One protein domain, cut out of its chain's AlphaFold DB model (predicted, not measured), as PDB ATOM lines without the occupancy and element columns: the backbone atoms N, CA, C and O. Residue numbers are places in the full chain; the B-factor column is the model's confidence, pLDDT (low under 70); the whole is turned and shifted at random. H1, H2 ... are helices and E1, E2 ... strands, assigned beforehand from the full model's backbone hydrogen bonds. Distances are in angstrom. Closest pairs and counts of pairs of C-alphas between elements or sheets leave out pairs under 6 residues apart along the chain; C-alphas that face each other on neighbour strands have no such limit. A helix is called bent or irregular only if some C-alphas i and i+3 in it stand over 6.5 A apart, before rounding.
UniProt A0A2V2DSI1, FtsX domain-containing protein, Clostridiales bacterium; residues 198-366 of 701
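What this domain is: This is residues 198 to 366 of the 701 residues of the protein "FtsX domain-containing protein" of Clostridiales bacterium (UniProt A0A2V2DSI1). A small sheet built on the long, bent strand E5 makes the body, with the parallel pair E1 and E6 beside it, E6 next to E3. The hairpin of helices H4 and H5 reaches away from this body as an arm and makes the longest axis, with residues 328 to 334 sticking out; H2 and H3 pack on one face of the sheet. The printed part has 169 residues, with six named helices and six named strands in the order E1 H1 E2 E3 H2 H3 E4 E5 H4 H5 E6 H6, a mixed class of helices and strands. In the branched sheet E5 is parallel to E3 and antiparallel to E2 and E4. The whole is compact, with a radius of gyration of the C-alphas of 16.6 A and spans of 54 by 44 by 30 A.

How they stand to each other: E1, residues 226 to 229, is parallel to E6, residues 353 to 356, with N 354 and O 226 2.9 A apart. The branched sheet holds E2, residues 241 to 245, E3, 254 to 258, E4, 294 to 297, and E5, 300 to 309; it is only just strongly twisted, its C-alphas lying up to 4.1 A off the best plane. H1, residues 232 to 237, only grazes this sheet with residues 232 to 236. E2 and E4 are on one side of E5, E3 on the other side. E2 and E5 are antiparallel, with N 243 and O 307 2.8 A apart; E3 and E5 are parallel, with N 305 and O 255 2.8 A apart. The closest C-alphas of E3 and E6, Ala 256 and Met 355, are 4.9 A apart. H2, residues 259 to 268, stands up from the sheet at 64 degrees. On the same face is H3, residues 287 to 290, at a height over the sheet of 7.5 A; H2 and H3 touch, the C-alphas of Ala 262 and Ala 287 being closest at 5.1 A. E4 and E5 form a hairpin, with N 295 and O 302 2.8 A apart; E5 bends by 65 degrees at residue 305. H4, residues 314 to 320, is irregular, with C-alphas 316 and 319 7.5 A apart. It forms a helical hairpin with H5, residues 329 to 348, which touches it with residues 335 to 342 alone, at a steep tilt of 44 degrees, opposite ways; the closest C-alphas, Tyr 317 and Leu 338, are 6.6 A apart. H6, residues 360 to 366, is not on the branched sheet; its closest C-alpha to E1, Met 361, is 6.8 A from that of Glu 229. Every O i to N i+4 pair is within hydrogen-bond range in H1, H5 and H6, against 4 of 6 in H2 and 1 of 3 in H4, where 3 of 4 O i to N i+3 pairs are; H3 is too short for an O i to N i+4 pair.

Where its parts are: E1 begins at C-alpha 226, (43.366, 3.220, -39.284). From first to last C-alpha, E3 measures 13.8 A, H2 14.7 A, E5 24.6 A and H5 28.3 A. H5 begins at C-alpha 329, (48.959, -31.244, -32.086), and H6 ends at C-alpha 366, (47.171, 17.381, -43.838).

The domain as a whole: The two C-alphas farthest apart, those of Asn 251 and Thr 328, are 54.0 A apart. The printed part has no cut. The link from H2 to H3, 18 residues, is long, and residues 198 to 225 hold no named element. The mean pLDDT of the printed part is 91.6, and residues 275 to 276 are under 70.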
ATOM      1  N   ALA A 198      51.433   6.763 -35.420       77.94
ATOM      2  CA  ALA A 198      50.234   7.107 -34.653       77.94
ATOM      3  C   ALA A 198      49.850   6.018 -33.653       77.94
ATOM      4  O   ALA A 198      49.705   4.844 -34.036       77.94
ATOM      5  N   ASP A 199      49.578   6.418 -32.409       83.31
ATOM      6  CA  ASP A 199      48.958   5.534 -31.427       83.31
ATOM      7  C   ASP A 199      47.432   5.640 -31.487       83.31
ATOM      8  O   ASP A 199      46.784   6.443 -30.812       83.31
ATOM      9  N   LEU A 200      46.838   4.772 -32.303       91.88
ATOM     10  CA  LEU A 200      45.385   4.627 -32.391       91.88
ATOM     11  C   LEU A 200      44.815   3.682 -31.316       91.88
ATOM     12  O   LEU A 200      43.714   3.145 -31.482       91.88
ATOM     13  N   SER A 201      45.566   3.425 -30.242       92.25
ATOM     14  CA  SER A 201      45.103   2.696 -29.064       92.25
ATOM     15  C   SER A 201      44.076   3.502 -28.278       92.25
ATOM     16  O   SER A 201      44.196   4.707 -28.085       92.25
ATOM     17  N   PHE A 202      43.076   2.803 -27.756       93.31
ATOM     18  CA  PHE A 202      42.143   3.323 -26.756       93.31
ATOM     19  C   PHE A 202      42.263   2.557 -25.431       93.31
ATOM     20  O   PHE A 202      41.371   2.601 -24.585       93.31
ATOM     21  N   SER A 203      43.374   1.839 -25.232       91.44
ATOM     22  CA  SER A 203      43.613   1.015 -24.038       91.44
ATOM     23  C   SER A 203      43.598   1.828 -22.736       91.44
ATOM     24  O   SER A 203      43.259   1.296 -21.686       91.44
ATOM     25  N   ASN A 204      43.936   3.119 -22.797       89.69
ATOM     26  CA  ASN A 204      43.893   4.051 -21.664       89.69
ATOM     27  C   ASN A 204      42.470   4.512 -21.284       89.69
ATOM     28  O   ASN A 204      42.299   5.203 -20.284       89.69
ATOM     29  N   GLN A 205      41.459   4.145 -22.072       93.88
ATOM     30  CA  GLN A 205      40.056   4.544 -21.899       93.88
ATOM     31  C   GLN A 205      39.155   3.374 -21.475       93.88
ATOM     32  O   GLN A 205      37.931   3.510 -21.415       93.88
ATOM     33  N   ILE A 206      39.756   2.226 -21.153       94.38
ATOM     34  CA  ILE A 206      39.103   1.011 -20.654       94.38
ATOM     35  C   ILE A 206      39.746   0.574 -19.332       94.38
ATOM     36  O   ILE A 206      40.912   0.875 -19.086       94.38
ATOM     37  N   ASP A 207      39.005  -0.127 -18.470       93.31
ATOM     38  CA  ASP A 207      39.528  -0.561 -17.171       93.31
ATOM     39  C   ASP A 207      40.588  -1.656 -17.335       93.31
ATOM     40  O   ASP A 207      40.275  -2.824 -17.583       93.31
ATOM     41  N   SER A 208      41.857  -1.284 -17.162       88.38
ATOM     42  CA  SER A 208      42.997  -2.199 -17.255       88.38
ATOM     43  C   SER A 208      43.030  -3.255 -16.144       88.38
ATOM     44  O   SER A 208      43.732  -4.257 -16.283       88.38
ATOM     45  N   ALA A 209      42.255  -3.084 -15.065       89.31
ATOM     46  CA  ALA A 209      42.095  -4.113 -14.042       89.31
ATOM     47  C   ALA A 209      41.198  -5.274 -14.513       89.31
ATOM     48  O   ALA A 209      41.218  -6.354 -13.913       89.31
ATOM     49  N   ILE A 210      40.417  -5.079 -15.582       89.50
ATOM     50  CA  ILE A 210      39.566  -6.115 -16.162       89.50
ATOM     51  C   ILE A 210      40.369  -6.906 -17.198       89.50
ATOM     52  O   ILE A 210      40.678  -6.436 -18.289       89.50
ATOM     53  N   SER A 211      40.664  -8.164 -16.868       87.94
ATOM     54  CA  SER A 211      41.269  -9.106 -17.810       87.94
ATOM     55  C   SER A 211      40.273  -9.452 -18.925       87.94
ATOM     56  O   SER A 211      39.228 -10.059 -18.683       87.94
ATOM     57  N   LEU A 212      40.608  -9.052 -20.154       88.00
ATOM     58  CA  LEU A 212      39.821  -9.339 -21.357       88.00
ATOM     59  C   LEU A 212      40.006 -10.786 -21.845       88.00
ATOM     60  O   LEU A 212      39.074 -11.384 -22.379       88.00
ATOM     61  N   SER A 213      41.193 -11.357 -21.644       85.12
ATOM     62  CA  SER A 213      41.561 -12.722 -22.026       85.12
ATOM     63  C   SER A 213      42.494 -13.318 -20.974       85.12
ATOM     64  O   SER A 213      43.293 -12.594 -20.379       85.12
ATOM     65  N   LYS A 214      42.416 -14.638 -20.764       84.06
ATOM     66  CA  LYS A 214      43.414 -15.377 -19.968       84.06
ATOM     67  C   LYS A 214      44.608 -15.833 -20.803       84.06
ATOM     68  O   LYS A 214      45.577 -16.321 -20.245       84.06
ATOM     69  N   THR A 215      44.516 -15.710 -22.123       84.56
ATOM     70  CA  THR A 215      45.580 -16.047 -23.070       84.56
ATOM     71  C   THR A 215      46.128 -14.789 -23.737       84.56
ATOM     72  O   THR A 215      45.452 -13.758 -23.794       84.56
ATOM     73  N   ASP A 216      47.287 -14.929 -24.377       81.06
ATOM     74  CA  ASP A 216      47.932 -13.861 -25.146       81.06
ATOM     75  C   ASP A 216      47.236 -13.537 -26.486       81.06
ATOM     76  O   ASP A 216      47.631 -12.603 -27.177       81.06
ATOM     77  N   TYR A 217      46.193 -14.278 -26.884       80.56
ATOM     78  CA  TYR A 217      45.555 -14.125 -28.201       80.56
ATOM     79  C   TYR A 217      44.674 -12.867 -28.351       80.56
ATOM     80  O   TYR A 217      44.102 -12.684 -29.422       80.56
ATOM     81  N   GLN A 218      44.559 -12.029 -27.306       82.12
ATOM     82  CA  GLN A 218      43.875 -10.721 -27.243       82.12
ATOM     83  C   GLN A 218      42.793 -10.514 -28.320       82.12
ATOM     84  O   GLN A 218      42.932  -9.697 -29.229       82.12
ATOM     85  N   ILE A 219      41.689 -11.265 -28.214       90.94
ATOM     86  CA  ILE A 219      40.636 -11.253 -29.245       90.94
ATOM     87  C   ILE A 219      39.642 -10.082 -29.129       90.94
ATOM     88  O   ILE A 219      38.618 -10.066 -29.807       90.94
ATOM     89  N   TYR A 220      39.915  -9.132 -28.237       92.94
ATOM     90  CA  TYR A 220      39.154  -7.896 -28.070       92.94
ATOM     91  C   TYR A 220      40.003  -6.737 -28.566       92.94
ATOM     92  O   TYR A 220      41.168  -6.612 -28.187       92.94
ATOM     93  N   ALA A 221      39.423  -5.884 -29.408       92.94
ATOM     94  CA  ALA A 221      40.137  -4.739 -29.949       92.94
ATOM     95  C   ALA A 221      40.517  -3.772 -28.827       92.94
ATOM     96  O   ALA A 221      39.687  -3.450 -27.982       92.94
ATOM     97  N   THR A 222      41.745  -3.274 -28.866       93.00
ATOM     98  CA  THR A 222      42.219  -2.194 -27.988       93.00
ATOM     99  C   THR A 222      42.846  -1.037 -28.765       93.00
ATOM    100  O   THR A 222      43.296  -0.060 -28.172       93.00
ATOM    101  N   ALA A 223      42.859  -1.138 -30.096       94.19
ATOM    102  CA  ALA A 223      43.360  -0.122 -31.005       94.19
ATOM    103  C   ALA A 223      42.623  -0.180 -32.344       94.19
ATOM    104  O   ALA A 223      42.096  -1.226 -32.738       94.19
ATOM    105  N   PHE A 224      42.628   0.943 -33.056       96.50
ATOM    106  CA  PHE A 224      42.170   1.008 -34.436       96.50
ATOM    107  C   PHE A 224      43.302   0.661 -35.414       96.50
ATOM    108  O   PHE A 224      44.479   0.920 -35.169       96.50
ATOM    109  N   SER A 225      42.949   0.072 -36.554       95.12
ATOM    110  CA  SER A 225      43.878  -0.231 -37.654       95.12
ATOM    111  C   SER A 225      44.126   0.967 -38.575       95.12
ATOM    112  O   SER A 225      45.087   0.951 -39.339       95.12
ATOM    113  N   GLY A 226      43.283   1.997 -38.492       96.50
ATOM    114  CA  GLY A 226      43.366   3.220 -39.284       96.50
ATOM    115  C   GLY A 226      42.009   3.910 -39.396       96.50
ATOM    116  O   GLY A 226      41.040   3.510 -38.741       96.50
ATOM    117  N   TYR A 227      41.940   4.914 -40.260       97.44
ATOM    118  CA  TYR A 227      40.740   5.661 -40.612       97.44
ATOM    119  C   TYR A 227      40.292   5.306 -42.028       97.44
ATOM    120  O   TYR A 227      41.127   5.139 -42.915       97.44
ATOM    121  N   ALA A 228      38.983   5.257 -42.273       97.62
ATOM    122  CA  ALA A 228      38.438   5.137 -43.627       97.62
ATOM    123  C   ALA A 228      37.191   5.999 -43.799       97.62
ATOM    124  O   ALA A 228      36.328   6.024 -42.920       97.62
ATOM    125  N   GLU A 229      37.073   6.667 -44.946       96.94
ATOM    126  CA  GLU A 229      35.828   7.336 -45.324       96.94
ATOM    127  C   GLU A 229      34.805   6.308 -45.792       96.94
ATOM    128  O   GLU A 229      35.027   5.602 -46.777       96.94
ATOM    129  N   ILE A 230      33.683   6.227 -45.074       96.69
ATOM    130  CA  ILE A 230      32.646   5.220 -45.299       96.69
ATOM    131  C   ILE A 230      31.285   5.895 -45.454       96.69
ATOM    132  O   ILE A 230      30.831   6.638 -44.586       96.69
ATOM    133  N   SER A 231      30.603   5.586 -46.554       94.94
ATOM    134  CA  SER A 231      29.223   5.988 -46.824       94.94
ATOM    135  C   SER A 231      28.230   4.847 -46.575       94.94
ATOM    136  O   SER A 231      28.591   3.671 -46.494       94.94
ATOM    137  N   GLU A 232      26.934   5.169 -46.530       94.62
ATOM    138  CA  GLU A 232      25.874   4.150 -46.456       94.62
ATOM    139  C   GLU A 232      25.892   3.186 -47.656       94.62
ATOM    140  O   GLU A 232      25.557   2.007 -47.514       94.62
ATOM    141  N   ALA A 233      26.295   3.670 -48.837       94.06
ATOM    142  CA  ALA A 233      26.426   2.839 -50.030       94.06
ATOM    143  C   ALA A 233      27.550   1.806 -49.868       94.06
ATOM    144  O   ALA A 233      27.362   0.651 -50.253       94.06
ATOM    145  N   ASP A 234      28.662   2.198 -49.240       95.19
ATOM    146  CA  ASP A 234      29.779   1.298 -48.943       95.19
ATOM    147  C   ASP A 234      29.354   0.227 -47.937       95.19
ATOM    148  O   ASP A 234      29.548  -0.959 -48.195       95.19
ATOM    149  N   LEU A 235      28.681   0.615 -46.842       95.31
ATOM    150  CA  LEU A 235      28.146  -0.351 -45.877       95.31
ATOM    151  C   LEU A 235      27.244  -1.373 -46.565       95.31
ATOM    152  O   LEU A 235      27.428  -2.577 -46.397       95.31
ATOM    153  N   LYS A 236      26.310  -0.911 -47.403       92.62
ATOM    154  CA  LYS A 236      25.403  -1.794 -48.141       92.62
ATOM    155  C   LYS A 236      26.152  -2.728 -49.094       92.62
ATOM    156  O   LYS A 236      25.791  -3.900 -49.175       92.62
ATOM    157  N   ALA A 237      27.171  -2.236 -49.798       90.31
ATOM    158  CA  ALA A 237      27.993  -3.042 -50.700       90.31
ATOM    159  C   ALA A 237      28.788  -4.130 -49.956       90.31
ATOM    160  O   ALA A 237      28.975  -5.218 -50.492       90.31
ATOM    161  N   MET A 238      29.194  -3.865 -48.710       91.75
ATOM    162  CA  MET A 238      29.865  -4.834 -47.831       91.75
ATOM    163  C   MET A 238      28.887  -5.713 -47.028       91.75
ATOM    164  O   MET A 238      29.303  -6.597 -46.283       91.75
ATOM    165  N   GLY A 239      27.575  -5.487 -47.158       92.81
ATOM    166  CA  GLY A 239      26.543  -6.185 -46.387       92.81
ATOM    167  C   GLY A 239      26.440  -5.743 -44.921       92.81
ATOM    168  O   GLY A 239      25.811  -6.430 -44.116       92.81
ATOM    169  N   TYR A 240      27.035  -4.616 -44.554       95.56
ATOM    170  CA  TYR A 240      27.021  -4.057 -43.206       95.56
ATOM    171  C   TYR A 240      25.798  -3.172 -42.965       95.56
ATOM    172  O   TYR A 240      25.129  -2.717 -43.895       95.56
ATOM    173  N   SER A 241      25.496  -2.927 -41.691       96.19
ATOM    174  CA  SER A 241      24.360  -2.098 -41.281       96.19
ATOM    175  C   SER A 241      24.693  -1.218 -40.086       96.19
ATOM    176  O   SER A 241      25.388  -1.645 -39.168       96.19
ATOM    177  N   LEU A 242      24.148  -0.006 -40.066       97.50
ATOM    178  CA  LEU A 242      24.217   0.880 -38.910       97.50
ATOM    179  C   LEU A 242      23.252   0.383 -37.818       97.50
ATOM    180  O   LEU A 242      22.046   0.307 -38.045       97.50
ATOM    181  N   LEU A 243      23.780   0.041 -36.644       97.25
ATOM    182  CA  LEU A 243      23.009  -0.463 -35.500       97.25
ATOM    183  C   LEU A 243      22.492   0.654 -34.593       97.25
ATOM    184  O   LEU A 243      21.412   0.535 -34.018       97.25
ATOM    185  N   ALA A 244      23.277   1.720 -34.432       97.81
ATOM    186  CA  ALA A 244      22.943   2.849 -33.574       97.81
ATOM    187  C   ALA A 244      23.575   4.145 -34.095       97.81
ATOM    188  O   ALA A 244      24.625   4.115 -34.738       97.81
ATOM    189  N   GLY A 245      22.956   5.281 -33.771       97.44
ATOM    190  CA  GLY A 245      23.467   6.607 -34.120       97.44
ATOM    191  C   GLY A 245      23.322   6.949 -35.606       97.44
ATOM    192  O   GLY A 245      22.289   6.667 -36.211       97.44
ATOM    193  N   LYS A 246      24.340   7.602 -36.169       97.12
ATOM    194  CA  LYS A 246      24.450   8.023 -37.577       97.12
ATOM    195  C   LYS A 246      25.896   7.856 -38.054       97.12
ATOM    196  O   LYS A 246      26.808   7.872 -37.232       97.12
ATOM    197  N   LEU A 247      26.113   7.725 -39.362       97.31
ATOM    198  CA  LEU A 247      27.469   7.849 -39.905       97.31
ATOM    199  C   LEU A 247      27.962   9.304 -39.780       97.31
ATOM    200  O   LEU A 247      27.137  10.223 -39.885       97.31
ATOM    201  N   PRO A 248      29.271   9.535 -39.562       97.06
ATOM    202  CA  PRO A 248      29.818  10.884 -39.512       97.06
ATOM    203  C   PRO A 248      29.675  11.601 -40.860       97.06
ATOM    204  O   PRO A 248      29.765  10.985 -41.920       97.06
ATOM    205  N   ASP A 249      29.500  12.922 -40.822       91.94
ATOM    206  CA  ASP A 249      29.350  13.762 -42.021       91.94
ATOM    207  C   ASP A 249      30.666  14.414 -42.489       91.94
ATOM    208  O   ASP A 249      30.690  15.031 -43.549       91.94
ATOM    209  N   GLY A 250      31.745  14.283 -41.704       90.56
ATOM    210  CA  GLY A 250      33.079  14.836 -41.984       90.56
ATOM    211  C   GLY A 250      33.267  16.305 -41.577       90.56
ATOM    212  O   GLY A 250      34.389  16.827 -41.593       90.56
ATOM    213  N   ASN A 251      32.197  16.984 -41.148       91.62
ATOM    214  CA  ASN A 251      32.253  18.379 -40.701       91.62
ATOM    215  C   ASN A 251      32.750  18.512 -39.260       91.62
ATOM    216  O   ASN A 251      33.321  19.540 -38.900       91.62
ATOM    217  N   LYS A 252      32.519  17.481 -38.448       93.75
ATOM    218  CA  LYS A 252      32.910  17.400 -37.038       93.75
ATOM    219  C   LYS A 252      33.910  16.274 -36.827       93.75
ATOM    220  O   LYS A 252      33.948  15.335 -37.621       93.75
ATOM    221  N   ASP A 253      34.642  16.340 -35.720       95.50
ATOM    222  CA  ASP A 253      35.492  15.252 -35.232       95.50
ATOM    223  C   ASP A 253      34.615  14.128 -34.645       95.50
ATOM    224  O   ASP A 253      34.501  13.922 -33.437       95.50
ATOM    225  N   GLU A 254      33.904  13.447 -35.542       97.19
ATOM    226  CA  GLU A 254      33.006  12.331 -35.267       97.19
ATOM    227  C   GLU A 254      33.541  11.063 -35.956       97.19
ATOM    228  O   GLU A 254      33.992  11.111 -37.103       97.19
ATOM    229  N   ILE A 255      33.442   9.921 -35.275       98.25
ATOM    230  CA  ILE A 255      33.742   8.592 -35.833       98.25
ATOM    231  C   ILE A 255      32.548   7.661 -35.655       98.25
ATOM    232  O   ILE A 255      31.752   7.829 -34.732       98.25
ATOM    233  N   ALA A 256      32.412   6.667 -36.523       98.62
ATOM    234  CA  ALA A 256      31.631   5.475 -36.239       98.62
ATOM    235  C   ALA A 256      32.575   4.301 -35.955       98.62
ATOM    236  O   ALA A 256      33.645   4.182 -36.555       98.62
ATOM    237  N   ILE A 257      32.173   3.448 -35.015       98.50
ATOM    238  CA  ILE A 257      32.938   2.272 -34.586       98.50
ATOM    239  C   ILE A 257      32.180   0.993 -34.932       98.50
ATOM    240  O   ILE A 257      30.965   1.018 -35.139       98.50
ATOM    241  N   SER A 258      32.865  -0.147 -34.973       97.94
ATOM    242  CA  SER A 258      32.176  -1.426 -35.135       97.94
ATOM    243  C   SER A 258      31.514  -1.885 -33.827       97.94
ATOM    244  O   SER A 258      31.959  -1.556 -32.724       97.94
ATOM    245  N   ALA A 259      30.473  -2.708 -33.942       97.56
ATOM    246  CA  ALA A 259      29.876  -3.406 -32.805       97.56
ATOM    247  C   ALA A 259      30.883  -4.318 -32.090       97.56
ATOM    248  O   ALA A 259      30.835  -4.460 -30.872       97.56
ATOM    249  N   TYR A 260      31.818  -4.899 -32.845       96.12
ATOM    250  CA  TYR A 260      32.909  -5.699 -32.303       96.12
ATOM    251  C   TYR A 260      33.837  -4.870 -31.404       96.12
ATOM    252  O   TYR A 260      34.165  -5.298 -30.303       96.12
ATOM    253  N   LEU A 261      34.206  -3.657 -31.815       96.06
ATOM    254  CA  LEU A 261      35.044  -2.772 -31.008       96.06
ATOM    255  C   LEU A 261      34.311  -2.311 -29.739       96.06
ATOM    256  O   LEU A 261      34.901  -2.233 -28.663       96.06
ATOM    257  N   ALA A 262      32.999  -2.074 -29.840       97.25
ATOM    258  CA  ALA A 262      32.159  -1.745 -28.691       97.25
ATOM    259  C   ALA A 262      32.097  -2.867 -27.629       97.25
ATOM    260  O   ALA A 262      31.895  -2.569 -26.451       97.25
ATOM    261  N   GLU A 263      32.311  -4.133 -28.003       96.25
ATOM    262  CA  GLU A 263      32.336  -5.272 -27.069       96.25
ATOM    263  C   GLU A 263      33.455  -5.142 -26.024       96.25
ATOM    264  O   GLU A 263      33.257  -5.505 -24.862       96.25
ATOM    265  N   THR A 264      34.599  -4.558 -26.392       96.12
ATOM    266  CA  THR A 264      35.678  -4.266 -25.438       96.12
ATOM    267  C   THR A 264      35.184  -3.347 -24.322       96.12
ATOM    268  O   THR A 264      35.379  -3.643 -23.144       96.12
ATOM    269  N   PHE A 265      34.472  -2.273 -24.671       97.12
ATOM    270  CA  PHE A 265      33.924  -1.323 -23.704       97.12
ATOM    271  C   PHE A 265      32.771  -1.911 -22.881       97.12
ATOM    272  O   PHE A 265      32.642  -1.598 -21.699       97.12
ATOM    273  N   ILE A 266      31.956  -2.802 -23.456       96.88
ATOM    274  CA  ILE A 266      30.930  -3.550 -22.703       96.88
ATOM    275  C   ILE A 266      31.575  -4.361 -21.569       96.88
ATOM    276  O   ILE A 266      31.020  -4.460 -20.472       96.88
ATOM    277  N   ARG A 267      32.764  -4.922 -21.814       94.75
ATOM    278  CA  ARG A 267      33.486  -5.761 -20.848       94.75
ATOM    279  C   ARG A 267      34.285  -4.964 -19.837       94.75
ATOM    280  O   ARG A 267      34.166  -5.227 -18.644       94.75
ATOM    281  N   ALA A 268      35.092  -4.026 -20.318       95.75
ATOM    282  CA  ALA A 268      36.054  -3.286 -19.512       95.75
ATOM    283  C   ALA A 268      35.526  -1.921 -19.030       95.75
ATOM    284  O   ALA A 268      36.210  -1.213 -18.303       95.75
ATOM    285  N   GLY A 269      34.312  -1.528 -19.412       96.38
ATOM    286  CA  GLY A 269      33.805  -0.183 -19.151       96.38
ATOM    287  C   GLY A 269      34.519   0.886 -19.981       96.38
ATOM    288  O   GLY A 269      35.350   0.594 -20.838       96.38
ATOM    289  N   TYR A 270      34.152   2.143 -19.740       96.56
ATOM    290  CA  TYR A 270      34.674   3.301 -20.463       96.56
ATOM    291  C   TYR A 270      34.976   4.456 -19.507       96.56
ATOM    292  O   TYR A 270      34.122   4.833 -18.703       96.56
ATOM    293  N   ALA A 271      36.139   5.076 -19.654       94.69
ATOM    294  CA  ALA A 271      36.438   6.389 -19.096       94.69
ATOM    295  C   ALA A 271      37.025   7.282 -20.201       94.69
ATOM    296  O   ALA A 271      37.764   6.774 -21.039       94.69
ATOM    297  N   PRO A 272      36.711   8.591 -20.232       90.50
ATOM    298  CA  PRO A 272      37.402   9.511 -21.132       90.50
ATOM    299  C   PRO A 272      38.894   9.563 -20.784       90.50
ATOM    300  O   PRO A 272      39.261   9.353 -19.625       90.50
ATOM    301  N   ALA A 273      39.745   9.887 -21.757       84.50
ATOM    302  CA  ALA A 273      41.157  10.113 -21.479       84.50
ATOM    303  C   ALA A 273      41.315  11.314 -20.525       84.50
ATOM    304  O   ALA A 273      40.760  12.388 -20.762       84.50
ATOM    305  N   THR A 274      42.046  11.138 -19.423       74.12
ATOM    306  CA  THR A 274      42.322  12.204 -18.447       74.12
ATOM    307  C   THR A 274      43.804  12.239 -18.110       74.12
ATOM    308  O   THR A 274      44.370  11.204 -17.769       74.12
ATOM    309  N   ALA A 275      44.408  13.429 -18.132       61.69
ATOM    310  CA  ALA A 275      45.796  13.634 -17.712       61.69
ATOM    311  C   ALA A 275      45.976  13.627 -16.176       61.69
ATOM    312  O   ALA A 275      47.083  13.431 -15.687       61.69
ATOM    313  N   GLU A 276      44.899  13.818 -15.399       64.50
ATOM    314  CA  GLU A 276      44.960  13.959 -13.938       64.50
ATOM    315  C   GLU A 276      43.890  13.115 -13.217       64.50
ATOM    316  O   GLU A 276      42.700  13.202 -13.519       64.50
ATOM    317  N   GLY A 277      44.311  12.347 -12.202       70.25
ATOM    318  CA  GLY A 277      43.434  11.578 -11.308       70.25
ATOM    319  C   GLY A 277      43.224  10.106 -11.695       70.25
ATOM    320  O   GLY A 277      43.677   9.636 -12.733       70.25
ATOM    321  N   THR A 278      42.555   9.346 -10.821       79.12
ATOM    322  CA  THR A 278      42.159   7.957 -11.115       79.12
ATOM    323  C   THR A 278      40.942   7.955 -12.047       79.12
ATOM    324  O   THR A 278      39.928   8.562 -11.684       79.12
ATOM    325  N   PRO A 279      40.988   7.259 -13.198       85.69
ATOM    326  CA  PRO A 279      39.852   7.172 -14.109       85.69
ATOM    327  C   PRO A 279      38.615   6.585 -13.420       85.69
ATOM    328  O   PRO A 279      38.702   5.609 -12.672       85.69
ATOM    329  N   VAL A 280      37.443   7.167 -13.687       89.19
ATOM    330  CA  VAL A 280      36.156   6.643 -13.204       89.19
ATOM    331  C   VAL A 280      35.445   5.950 -14.359       89.19
ATOM    332  O   VAL A 280      34.799   6.597 -15.187       89.19
ATOM    333  N   TYR A 281      35.556   4.623 -14.397       92.69
ATOM    334  CA  TYR A 281      34.980   3.811 -15.463       92.69
ATOM    335  C   TYR A 281      33.458   3.698 -15.343       92.69
ATOM    336  O   TYR A 281      32.893   3.284 -14.329       92.69
ATOM    337  N   GLN A 282      32.782   4.062 -16.426       94.44
ATOM    338  CA  GLN A 282      31.349   3.922 -16.622       94.44
ATOM    339  C   GLN A 282      31.055   2.544 -17.207       94.44
ATOM    340  O   GLN A 282      31.697   2.108 -18.163       94.44
ATOM    341  N   LYS A 283      30.040   1.868 -16.669       95.38
ATOM    342  CA  LYS A 283      29.563   0.607 -17.238       95.38
ATOM    343  C   LYS A 283      28.861   0.864 -18.573       95.38
ATOM    344  O   LYS A 283      27.958   1.697 -18.637       95.38
ATOM    345  N   ILE A 284      29.230   0.097 -19.592       97.38
ATOM    346  CA  ILE A 284      28.578   0.073 -20.905       97.38
ATOM    347  C   ILE A 284      27.697  -1.180 -20.961       97.38
ATOM    348  O   ILE A 284      28.161  -2.283 -20.678       97.38
ATOM    349  N   GLY A 285      26.397  -1.013 -21.219       96.12
ATOM    350  CA  GLY A 285      25.426  -2.112 -21.214       96.12
ATOM    351  C   GLY A 285      25.197  -2.716 -22.597       96.12
ATOM    352  O   GLY A 285      24.917  -3.908 -22.712       96.12
ATOM    353  N   SER A 286      25.311  -1.899 -23.639       97.25
ATOM    354  CA  SER A 286      25.167  -2.299 -25.035       97.25
ATOM    355  C   SER A 286      26.053  -1.451 -25.943       97.25
ATOM    356  O   SER A 286      26.492  -0.368 -25.560       97.25
ATOM    357  N   ALA A 287      26.264  -1.901 -27.181       96.62
ATOM    358  CA  ALA A 287      27.075  -1.158 -28.138       96.62
ATOM    359  C   ALA A 287      26.500   0.245 -28.421       96.62
ATOM    360  O   ALA A 287      27.255   1.195 -28.595       96.62
ATOM    361  N   ALA A 288      25.171   0.405 -28.381       97.56
ATOM    362  CA  ALA A 288      24.510   1.696 -28.569       97.56
ATOM    363  C   ALA A 288      24.884   2.736 -27.495       97.56
ATOM    364  O   ALA A 288      24.862   3.931 -27.786       97.56
ATOM    365  N   ASP A 289      25.283   2.302 -26.293       98.00
ATOM    366  CA  ASP A 289      25.687   3.200 -25.200       98.00
ATOM    367  C   ASP A 289      27.035   3.893 -25.473       98.00
ATOM    368  O   ASP A 289      27.392   4.846 -24.774       98.00
ATOM    369  N   MET A 290      27.781   3.435 -26.488       98.00
ATOM    370  CA  MET A 290      28.993   4.105 -26.960       98.00
ATOM    371  C   MET A 290      28.693   5.379 -27.748       98.00
ATOM    372  O   MET A 290      29.555   6.248 -27.828       98.00
ATOM    373  N   VAL A 291      27.489   5.534 -28.309       98.25
ATOM    374  CA  VAL A 291      27.127   6.752 -29.046       98.25
ATOM    375  C   VAL A 291      27.153   7.958 -28.099       98.25
ATOM    376  O   VAL A 291      26.518   7.966 -27.046       98.25
ATOM    377  N   GLY A 292      27.898   8.993 -28.482       97.50
ATOM    378  CA  GLY A 292      28.136  10.206 -27.702       97.50
ATOM    379  C   GLY A 292      29.323  10.132 -26.735       97.50
ATOM    380  O   GLY A 292      29.633  11.143 -26.107       97.50
ATOM    381  N   LYS A 293      29.998   8.980 -26.600       97.69
ATOM    382  CA  LYS A 293      31.281   8.887 -25.879       97.69
ATOM    383  C   LYS A 293      32.407   9.488 -26.721       97.69
ATOM    384  O   LYS A 293      32.289   9.560 -27.944       97.69
ATOM    385  N   VAL A 294      33.479   9.923 -26.068       96.94
ATOM    386  CA  VAL A 294      34.639  10.536 -26.723       96.94
ATOM    387  C   VAL A 294      35.796   9.553 -26.658       96.94
ATOM    388  O   VAL A 294      36.162   9.118 -25.575       96.94
ATOM    389  N   LEU A 295      36.340   9.188 -27.812       96.38
ATOM    390  CA  LEU A 295      37.568   8.417 -27.899       96.38
ATOM    391  C   LEU A 295      38.697   9.355 -28.295       96.38
ATOM    392  O   LEU A 295      38.673   9.928 -29.383       96.38
ATOM    393  N   THR A 296      39.677   9.499 -27.414       93.44
ATOM    394  CA  THR A 296      40.937  10.160 -27.745       93.44
ATOM    395  C   THR A 296      41.799   9.158 -28.493       93.44
ATOM    396  O   THR A 296      42.171   8.127 -27.933       93.44
ATOM    397  N   LEU A 297      42.063   9.437 -29.763       90.81
ATOM    398  CA  LEU A 297      42.946   8.659 -30.619       90.81
ATOM    399  C   LEU A 297      44.103   9.570 -30.966       90.81
ATOM    400  O   LEU A 297      43.865  10.631 -31.548       90.81
ATOM    401  N   ASP A 298      45.319   9.166 -30.599       81.25
ATOM    402  CA  ASP A 298      46.517   9.870 -31.049       81.25
ATOM    403  C   ASP A 298      46.487  11.375 -30.689       81.25
ATOM    404  O   ASP A 298      46.647  12.279 -31.507       81.25
ATOM    405  N   GLY A 299      46.120  11.647 -29.431       81.56
ATOM    406  CA  GLY A 299      45.974  12.998 -28.878       81.56
ATOM    407  C   GLY A 299      44.752  13.790 -29.365       81.56
ATOM    408  O   GLY A 299      44.500  14.881 -28.852       81.56
ATOM    409  N   LYS A 300      43.965  13.264 -30.312       88.00
ATOM    410  CA  LYS A 300      42.776  13.926 -30.857       88.00
ATOM    411  C   LYS A 300      41.482  13.271 -30.380       88.00
ATOM    412  O   LYS A 300      41.277  12.067 -30.520       88.00
ATOM    413  N   ASP A 301      40.567  14.092 -29.882       94.31
ATOM    414  CA  ASP A 301      39.252  13.651 -29.425       94.31
ATOM    415  C   ASP A 301      38.277  13.452 -30.590       94.31
ATOM    416  O   ASP A 301      38.044  14.360 -31.390       94.31
ATOM    417  N   PHE A 302      37.639  12.282 -30.634       96.62
ATOM    418  CA  PHE A 302      36.556  11.974 -31.562       96.62
ATOM    419  C   PHE A 302      35.295  11.559 -30.817       96.62
ATOM    420  O   PHE A 302      35.306  10.646 -29.995       96.62
ATOM    421  N   THR A 303      34.163  12.174 -31.152       98.06
ATOM    422  CA  THR A 303      32.866  11.728 -30.630       98.06
ATOM    423  C   THR A 303      32.360  10.532 -31.430       98.06
ATOM    424  O   THR A 303      32.239  10.589 -32.655       98.06
ATOM    425  N   VAL A 304      31.993   9.446 -30.751       98.44
ATOM    426  CA  VAL A 304      31.353   8.292 -31.389       98.44
ATOM    427  C   VAL A 304      29.940   8.689 -31.821       98.44
ATOM    428  O   VAL A 304      29.050   8.901 -31.002       98.44
ATOM    429  N   SER A 305      29.722   8.802 -33.123       98.25
ATOM    430  CA  SER A 305      28.453   9.219 -33.729       98.25
ATOM    431  C   SER A 305      27.555   8.046 -34.118       98.25
ATOM    432  O   SER A 305      26.333   8.210 -34.177       98.25
ATOM    433  N   GLY A 306      28.134   6.860 -34.324       98.31
ATOM    434  CA  GLY A 306      27.402   5.669 -34.731       98.31
ATOM    435  C   GLY A 306      28.144   4.364 -34.470       98.31
ATOM    436  O   GLY A 306      29.350   4.342 -34.223       98.31
ATOM    437  N   VAL A 307      27.390   3.268 -34.530       98.56
ATOM    438  CA  VAL A 307      27.895   1.903 -34.363       98.56
ATOM    439  C   VAL A 307      27.453   1.050 -35.541       98.56
ATOM    440  O   VAL A 307      26.264   0.997 -35.853       98.56
ATOM    441  N   VAL A 308      28.402   0.371 -36.179       98.31
ATOM    442  CA  VAL A 308      28.196  -0.425 -37.394       98.31
ATOM    443  C   VAL A 308      28.368  -1.913 -37.102       98.31
ATOM    444  O   VAL A 308      29.346  -2.332 -36.489       98.31
ATOM    445  N   ASP A 309      27.438  -2.733 -37.579       96.81
ATOM    446  CA  ASP A 309      27.612  -4.181 -37.636       96.81
ATOM    447  C   ASP A 309      28.489  -4.557 -38.834       96.81
ATOM    448  O   ASP A 309      28.032  -4.552 -39.981       96.81
ATOM    449  N   THR A 310      29.750  -4.885 -38.561       94.88
ATOM    450  CA  THR A 310      30.715  -5.378 -39.555       94.88
ATOM    451  C   THR A 310      30.663  -6.900 -39.728       94.88
ATOM    452  O   THR A 310      31.497  -7.468 -40.430       94.88
ATOM    453  N   ARG A 311      29.694  -7.578 -39.090       91.88
ATOM    454  CA  ARG A 311      29.501  -9.037 -39.099       91.88
ATOM    455  C   ARG A 311      30.692  -9.847 -38.581       91.88
ATOM    456  O   ARG A 311      30.842 -11.016 -38.937       91.88
ATOM    457  N   MET A 312      31.544  -9.249 -37.752       91.00
ATOM    458  CA  MET A 312      32.630  -9.981 -37.109       91.00
ATOM    459  C   MET A 312      32.061 -10.914 -36.032       91.00
ATOM    460  O   MET A 312      31.533 -10.460 -35.018       91.00
ATOM    461  N   ASP A 313      32.163 -12.225 -36.259       89.12
ATOM    462  CA  ASP A 313      31.658 -13.246 -35.341       89.12
ATOM    463  C   ASP A 313      32.679 -13.548 -34.241       89.12
ATOM    464  O   ASP A 313      33.527 -14.433 -34.362       89.12
ATOM    465  N   LEU A 314      32.590 -12.814 -33.134       88.75
ATOM    466  CA  LEU A 314      33.468 -13.039 -31.991       88.75
ATOM    467  C   LEU A 314      33.277 -14.430 -31.357       88.75
ATOM    468  O   LEU A 314      34.228 -14.984 -30.802       88.75
ATOM    469  N   ALA A 315      32.082 -15.031 -31.457       91.06
ATOM    470  CA  ALA A 315      31.811 -16.335 -30.855       91.06
ATOM    471  C   ALA A 315      32.705 -17.433 -31.451       91.06
ATOM    472  O   ALA A 315      33.158 -18.313 -30.714       91.06
ATOM    473  N   ARG A 316      33.048 -17.324 -32.742       90.50
ATOM    474  CA  ARG A 316      34.007 -18.199 -33.434       90.50
ATOM    475  C   ARG A 316      35.379 -18.257 -32.755       90.50
ATOM    476  O   ARG A 316      36.017 -19.309 -32.771       90.50
ATOM    477  N   TYR A 317      35.815 -17.162 -32.135       91.56
ATOM    478  CA  TYR A 317      37.155 -17.024 -31.556       91.56
ATOM    479  C   TYR A 317      37.185 -17.195 -30.034       91.56
ATOM    480  O   TYR A 317      38.261 -17.278 -29.450       91.56
ATOM    481  N   THR A 318      36.028 -17.353 -29.382       89.56
ATOM    482  CA  THR A 318      35.940 -17.610 -27.931       89.56
ATOM    483  C   THR A 318      36.787 -18.779 -27.412       89.56
ATOM    484  O   THR A 318      37.270 -18.659 -26.285       89.56
ATOM    485  N   PRO A 319      37.069 -19.868 -28.169       89.81
ATOM    486  CA  PRO A 319      37.993 -20.903 -27.702       89.81
ATOM    487  C   PRO A 319      39.410 -20.397 -27.404       89.81
ATOM    488  O   PRO A 319      40.134 -21.074 -26.677       89.81
ATOM    489  N   LEU A 320      39.800 -19.239 -27.953       90.62
ATOM    490  CA  LEU A 320      41.091 -18.595 -27.716       90.62
ATOM    491  C   LEU A 320      41.152 -17.849 -26.375       90.62
ATOM    492  O   LEU A 320      42.245 -17.494 -25.966       90.62
ATOM    493  N   LEU A 321      40.034 -17.613 -25.675       88.50
ATOM    494  CA  LEU A 321      40.001 -16.819 -24.431       88.50
ATOM    495  C   LEU A 321      40.493 -17.553 -23.186       88.50
ATOM    496  O   LEU A 321      40.882 -16.918 -22.206       88.50
ATOM    497  N   GLU A 322      40.417 -18.879 -23.198       85.25
ATOM    498  CA  GLU A 322      40.673 -19.723 -22.035       85.25
ATOM    499  C   GLU A 322      41.945 -20.544 -22.256       85.25
ATOM    500  O   GLU A 322      42.142 -21.143 -23.318       85.25
ATOM    501  N   GLU A 323      42.799 -20.604 -21.236       82.94
ATOM    502  CA  GLU A 323      43.970 -21.474 -21.260       82.94
ATOM    503  C   GLU A 323      43.552 -22.948 -21.249       82.94
ATOM    504  O   GLU A 323      42.674 -23.377 -20.495       82.94
ATOM    505  N   LYS A 324      44.229 -23.753 -22.069       84.31
ATOM    506  CA  LYS A 324      44.120 -25.212 -22.043       84.31
ATOM    507  C   LYS A 324      45.431 -25.816 -21.563       84.31
ATOM    508  O   LYS A 324      46.445 -25.695 -22.243       84.31
ATOM    509  N   GLU A 325      45.376 -26.527 -20.438       81.44
ATOM    510  CA  GLU A 325      46.540 -27.186 -19.825       81.44
ATOM    511  C   GLU A 325      47.190 -28.216 -20.767       81.44
ATOM    512  O   GLU A 325      48.413 -28.326 -20.839       81.44
ATOM    513  N   TYR A 326      46.374 -28.929 -21.556       83.06
ATOM    514  CA  TYR A 326      46.841 -29.881 -22.560       83.06
ATOM    515  C   TYR A 326      46.094 -29.691 -23.880       83.06
ATOM    516  O   TYR A 326      44.865 -29.670 -23.916       83.06
ATOM    517  N   MET A 327      46.852 -29.603 -24.973       84.06
ATOM    518  CA  MET A 327      46.336 -29.596 -26.342       84.06
ATOM    519  C   MET A 327      47.092 -30.618 -27.184       84.06
ATOM    520  O   MET A 327      48.328 -30.644 -27.196       84.06
ATOM    521  N   THR A 328      46.348 -31.432 -27.926       87.94
ATOM    522  CA  THR A 328      46.902 -32.274 -28.989       87.94
ATOM    523  C   THR A 328      47.507 -31.408 -30.101       87.94
ATOM    524  O   THR A 328      47.155 -30.239 -30.257       87.94
ATOM    525  N   THR A 329      48.399 -31.968 -30.925       83.31
ATOM    526  CA  THR A 329      48.959 -31.244 -32.086       83.31
ATOM    527  C   THR A 329      47.861 -30.733 -33.020       83.31
ATOM    528  O   THR A 329      47.929 -29.601 -33.482       83.31
ATOM    529  N   ALA A 330      46.812 -31.531 -33.245       81.12
ATOM    530  CA  ALA A 330      45.678 -31.128 -34.073       81.12
ATOM    531  C   ALA A 330      44.936 -29.916 -33.487       81.12
ATOM    532  O   ALA A 330      44.604 -28.991 -34.221       81.12
ATOM    533  N   GLU A 331      44.718 -29.883 -32.168       85.38
ATOM    534  CA  GLU A 331      44.092 -28.731 -31.509       85.38
ATOM    535  C   GLU A 331      44.970 -27.483 -31.585       85.38
ATOM    536  O   GLU A 331      44.451 -26.411 -31.880       85.38
ATOM    537  N   LYS A 332      46.290 -27.611 -31.400       84.25
ATOM    538  CA  LYS A 332      47.220 -26.480 -31.553       84.25
ATOM    539  C   LYS A 332      47.147 -25.866 -32.950       84.25
ATOM    540  O   LYS A 332      47.112 -24.647 -33.066       84.25
ATOM    541  N   LEU A 333      47.076 -26.696 -33.992       80.94
ATOM    542  CA  LEU A 333      46.931 -26.225 -35.373       80.94
ATOM    543  C   LEU A 333      45.605 -25.493 -35.595       80.94
ATOM    544  O   LEU A 333      45.587 -24.449 -36.237       80.94
ATOM    545  N   VAL A 334      44.505 -25.997 -35.029       83.44
ATOM    546  CA  VAL A 334      43.203 -25.314 -35.098       83.44
ATOM    547  C   VAL A 334      43.249 -23.968 -34.372       83.44
ATOM    548  O   VAL A 334      42.742 -22.984 -34.897       83.44
ATOM    549  N   TYR A 335      43.875 -23.902 -33.195       86.94
ATOM    550  CA  TYR A 335      44.029 -22.656 -32.435       86.94
ATOM    551  C   TYR A 335      44.878 -21.635 -33.190       86.94
ATOM    552  O   TYR A 335      44.493 -20.475 -33.282       86.94
ATOM    553  N   PHE A 336      45.993 -22.074 -33.777       83.00
ATOM    554  CA  PHE A 336      46.842 -21.232 -34.613       83.00
ATOM    555  C   PHE A 336      46.083 -20.687 -35.830       83.00
ATOM    556  O   PHE A 336      46.106 -19.485 -36.074       83.00
ATOM    557  N   ALA A 337      45.344 -21.545 -36.542       82.62
ATOM    558  CA  ALA A 337      44.526 -21.129 -37.679       82.62
ATOM    559  C   ALA A 337      43.438 -20.122 -37.267       82.62
ATOM    560  O   ALA A 337      43.266 -19.106 -37.932       82.62
ATOM    561  N   LEU A 338      42.744 -20.355 -36.144       87.88
ATOM    562  CA  LEU A 338      41.744 -19.422 -35.609       87.88
ATOM    563  C   LEU A 338      42.361 -18.078 -35.203       87.88
ATOM    564  O   LEU A 338      41.781 -17.034 -35.491       87.88
ATOM    565  N   ALA A 339      43.525 -18.096 -34.551       88.81
ATOM    566  CA  ALA A 339      44.230 -16.889 -34.133       88.81
ATOM    567  C   ALA A 339      44.711 -16.068 -35.337       88.81
ATOM    568  O   ALA A 339      44.527 -14.852 -35.364       88.81
ATOM    569  N   ASN A 340      45.262 -16.725 -36.361       86.69
ATOM    570  CA  ASN A 340      45.616 -16.067 -37.617       86.69
ATOM    571  C   ASN A 340      44.378 -15.499 -38.302       86.69
ATOM    572  O   ASN A 340      44.384 -14.341 -38.712       86.69
ATOM    573  N   GLU A 341      43.302 -16.281 -38.390       88.00
ATOM    574  CA  GLU A 341      42.062 -15.839 -39.015       88.00
ATOM    575  C   GLU A 341      41.519 -14.565 -38.366       88.00
ATOM    576  O   GLU A 341      41.250 -13.576 -39.052       88.00
ATOM    577  N   PHE A 342      41.456 -14.564 -37.036       90.81
ATOM    578  CA  PHE A 342      41.085 -13.399 -36.249       90.81
ATOM    579  C   PHE A 342      42.049 -12.220 -36.457       90.81
ATOM    580  O   PHE A 342      41.603 -11.087 -36.640       90.81
ATOM    581  N   SER A 343      43.363 -12.461 -36.464       90.62
ATOM    582  CA  SER A 343      44.380 -11.417 -36.649       90.62
ATOM    583  C   SER A 343      44.211 -10.702 -37.994       90.62
ATOM    584  O   SER A 343      44.181  -9.475 -38.046       90.62
ATOM    585  N   TYR A 344      43.985 -11.442 -39.082       90.69
ATOM    586  CA  TYR A 344      43.722 -10.838 -40.391       90.69
ATOM    587  C   TYR A 344      42.379 -10.107 -40.443       90.69
ATOM    588  O   TYR A 344      42.314  -8.995 -40.968       90.69
ATOM    589  N   SER A 345      41.319 -10.691 -39.878       89.94
ATOM    590  CA  SER A 345      40.004 -10.043 -39.842       89.94
ATOM    591  C   SER A 345      40.028  -8.757 -39.021       89.94
ATOM    592  O   SER A 345      39.450  -7.756 -39.430       89.94
ATOM    593  N   SER A 346      40.704  -8.742 -37.877       90.94
ATOM    594  CA  SER A 346      40.798  -7.551 -37.029       90.94
ATOM    595  C   SER A 346      41.685  -6.463 -37.640       90.94
ATOM    596  O   SER A 346      41.340  -5.295 -37.523       90.94
ATOM    597  N   ARG A 347      42.783  -6.815 -38.327       91.12
ATOM    598  CA  ARG A 347      43.741  -5.834 -38.878       91.12
ATOM    599  C   ARG A 347      43.356  -5.269 -40.244       91.12
ATOM    600  O   ARG A 347      43.713  -4.134 -40.538       91.12
ATOM    601  N   TYR A 348      42.667  -6.050 -41.078       94.00
ATOM    602  CA  TYR A 348      42.459  -5.716 -42.493       94.00
ATOM    603  C   TYR A 348      40.986  -5.636 -42.923       94.00
ATOM    604  O   TYR A 348      40.719  -5.409 -44.104       94.00
ATOM    605  N   SER A 349      40.031  -5.792 -42.000       93.69
ATOM    606  CA  SER A 349      38.610  -5.499 -42.247       93.69
ATOM    607  C   SER A 349      38.189  -4.166 -41.617       93.69
ATOM    608  O   SER A 349      38.944  -3.552 -40.864       93.69
ATOM    609  N   LEU A 350      36.943  -3.738 -41.849       95.00
ATOM    610  CA  LEU A 350      36.375  -2.562 -41.178       95.00
ATOM    611  C   LEU A 350      36.105  -2.761 -39.673       95.00
ATOM    612  O   LEU A 350      35.689  -1.817 -39.003       95.00
ATOM    613  N   ALA A 351      36.333  -3.953 -39.112       94.94
ATOM    614  CA  ALA A 351      36.045  -4.238 -37.708       94.94
ATOM    615  C   ALA A 351      36.855  -3.376 -36.721       94.94
ATOM    616  O   ALA A 351      36.318  -3.000 -35.682       94.94
ATOM    617  N   CYS A 352      38.097  -3.014 -37.044       95.62
ATOM    618  CA  CYS A 352      38.922  -2.120 -36.220       95.62
ATOM    619  C   CYS A 352      39.220  -0.787 -36.913       95.62
ATOM    620  O   CYS A 352      40.200  -0.134 -36.578       95.62
ATOM    621  N   VAL A 353      38.431  -0.369 -37.900       97.25
ATOM    622  CA  VAL A 353      38.669   0.897 -38.610       97.25
ATOM    623  C   VAL A 353      37.788   1.993 -38.020       97.25
ATOM    624  O   VAL A 353      36.592   1.790 -37.811       97.25
ATOM    625  N   ALA A 354      38.377   3.159 -37.756       97.81
ATOM    626  CA  ALA A 354      37.641   4.352 -37.374       97.81
ATOM    627  C   ALA A 354      36.962   4.907 -38.630       97.81
ATOM    628  O   ALA A 354      37.605   5.465 -39.521       97.81
ATOM    629  N   MET A 355      35.652   4.695 -38.737       98.38
ATOM    630  CA  MET A 355      34.892   5.119 -39.908       98.38
ATOM    631  C   MET A 355      34.620   6.613 -39.784       98.38
ATOM    632  O   MET A 355      33.987   7.043 -38.822       98.38
ATOM    633  N   VAL A 356      35.102   7.397 -40.739       97.88
ATOM    634  CA  VAL A 356      34.968   8.856 -40.770       97.88
ATOM    635  C   VAL A 356      34.081   9.299 -41.931       97.88
ATOM    636  O   VAL A 356      33.817   8.544 -42.868       97.88
ATOM    637  N   GLY A 357      33.589  10.531 -41.847       96.06
ATOM    638  CA  GLY A 357      32.791  11.149 -42.903       96.06
ATOM    639  C   GLY A 357      33.661  11.808 -43.970       96.06
ATOM    640  O   GLY A 357      34.859  12.006 -43.775       96.06
ATOM    641  N   SER A 358      33.038  12.170 -45.091       94.75
ATOM    642  CA  SER A 358      33.746  12.684 -46.266       94.75
ATOM    643  C   SER A 358      34.550  13.960 -45.984       94.75
ATOM    644  O   SER A 358      34.062  14.880 -45.329       94.75
ATOM    645  N   GLY A 359      35.785  14.017 -46.483       93.19
ATOM    646  CA  GLY A 359      36.717  15.128 -46.294       93.19
ATOM    647  C   GLY A 359      37.436  15.126 -44.942       93.19
ATOM    648  O   GLY A 359      38.283  15.987 -44.699       93.19
ATOM    649  N   MET A 360      37.134  14.187 -44.037       93.88
ATOM    650  CA  MET A 360      37.913  14.030 -42.805       93.88
ATOM    651  C   MET A 360      39.288  13.430 -43.100       93.88
ATOM    652  O   MET A 360      40.253  13.792 -42.432       93.88
ATOM    653  N   MET A 361      39.404  12.563 -44.112       92.31
ATOM    654  CA  MET A 361      40.687  11.944 -44.440       92.31
ATOM    655  C   MET A 361      41.728  12.978 -44.851       92.31
ATOM    656  O   MET A 361      42.835  12.986 -44.323       92.31
ATOM    657  N   GLU A 362      41.336  13.909 -45.722       92.12
ATOM    658  CA  GLU A 362      42.182  15.018 -46.170       92.12
ATOM    659  C   GLU A 362      42.679  15.861 -44.987       92.12
ATOM    660  O   GLU A 362      43.845  16.246 -44.943       92.12
ATOM    661  N   LYS A 363      41.820  16.104 -43.986       91.38
ATOM    662  CA  LYS A 363      42.191  16.835 -42.765       91.38
ATOM    663  C   LYS A 363      43.196  16.063 -41.914       91.38
ATOM    664  O   LYS A 363      44.103  16.677 -41.364       91.38
ATOM    665  N   LEU A 364      43.019  14.746 -41.777       90.06
ATOM    666  CA  LEU A 364      43.922  13.890 -41.000       90.06
ATOM    667  C   LEU A 364      45.290  13.764 -41.672       90.06
ATOM    668  O   LEU A 364      46.304  13.850 -40.988       90.06
ATOM    669  N   ILE A 365      45.323  13.618 -42.997       88.94
ATOM    670  CA  ILE A 365      46.564  13.580 -43.780       88.94
ATOM    671  C   ILE A 365      47.289  14.928 -43.685       88.94
ATOM    672  O   ILE A 365      48.469  14.969 -43.355       88.94
ATOM    673  N   ALA A 366      46.580  16.042 -43.885       87.44
ATOM    674  CA  ALA A 366      47.171  17.381 -43.838       87.44
ATOM    675  C   ALA A 366      47.661  17.810 -42.441       87.44
ATOM    676  O   ALA A 366      48.407  18.784 -42.335       87.44
TER     677      ALA A 366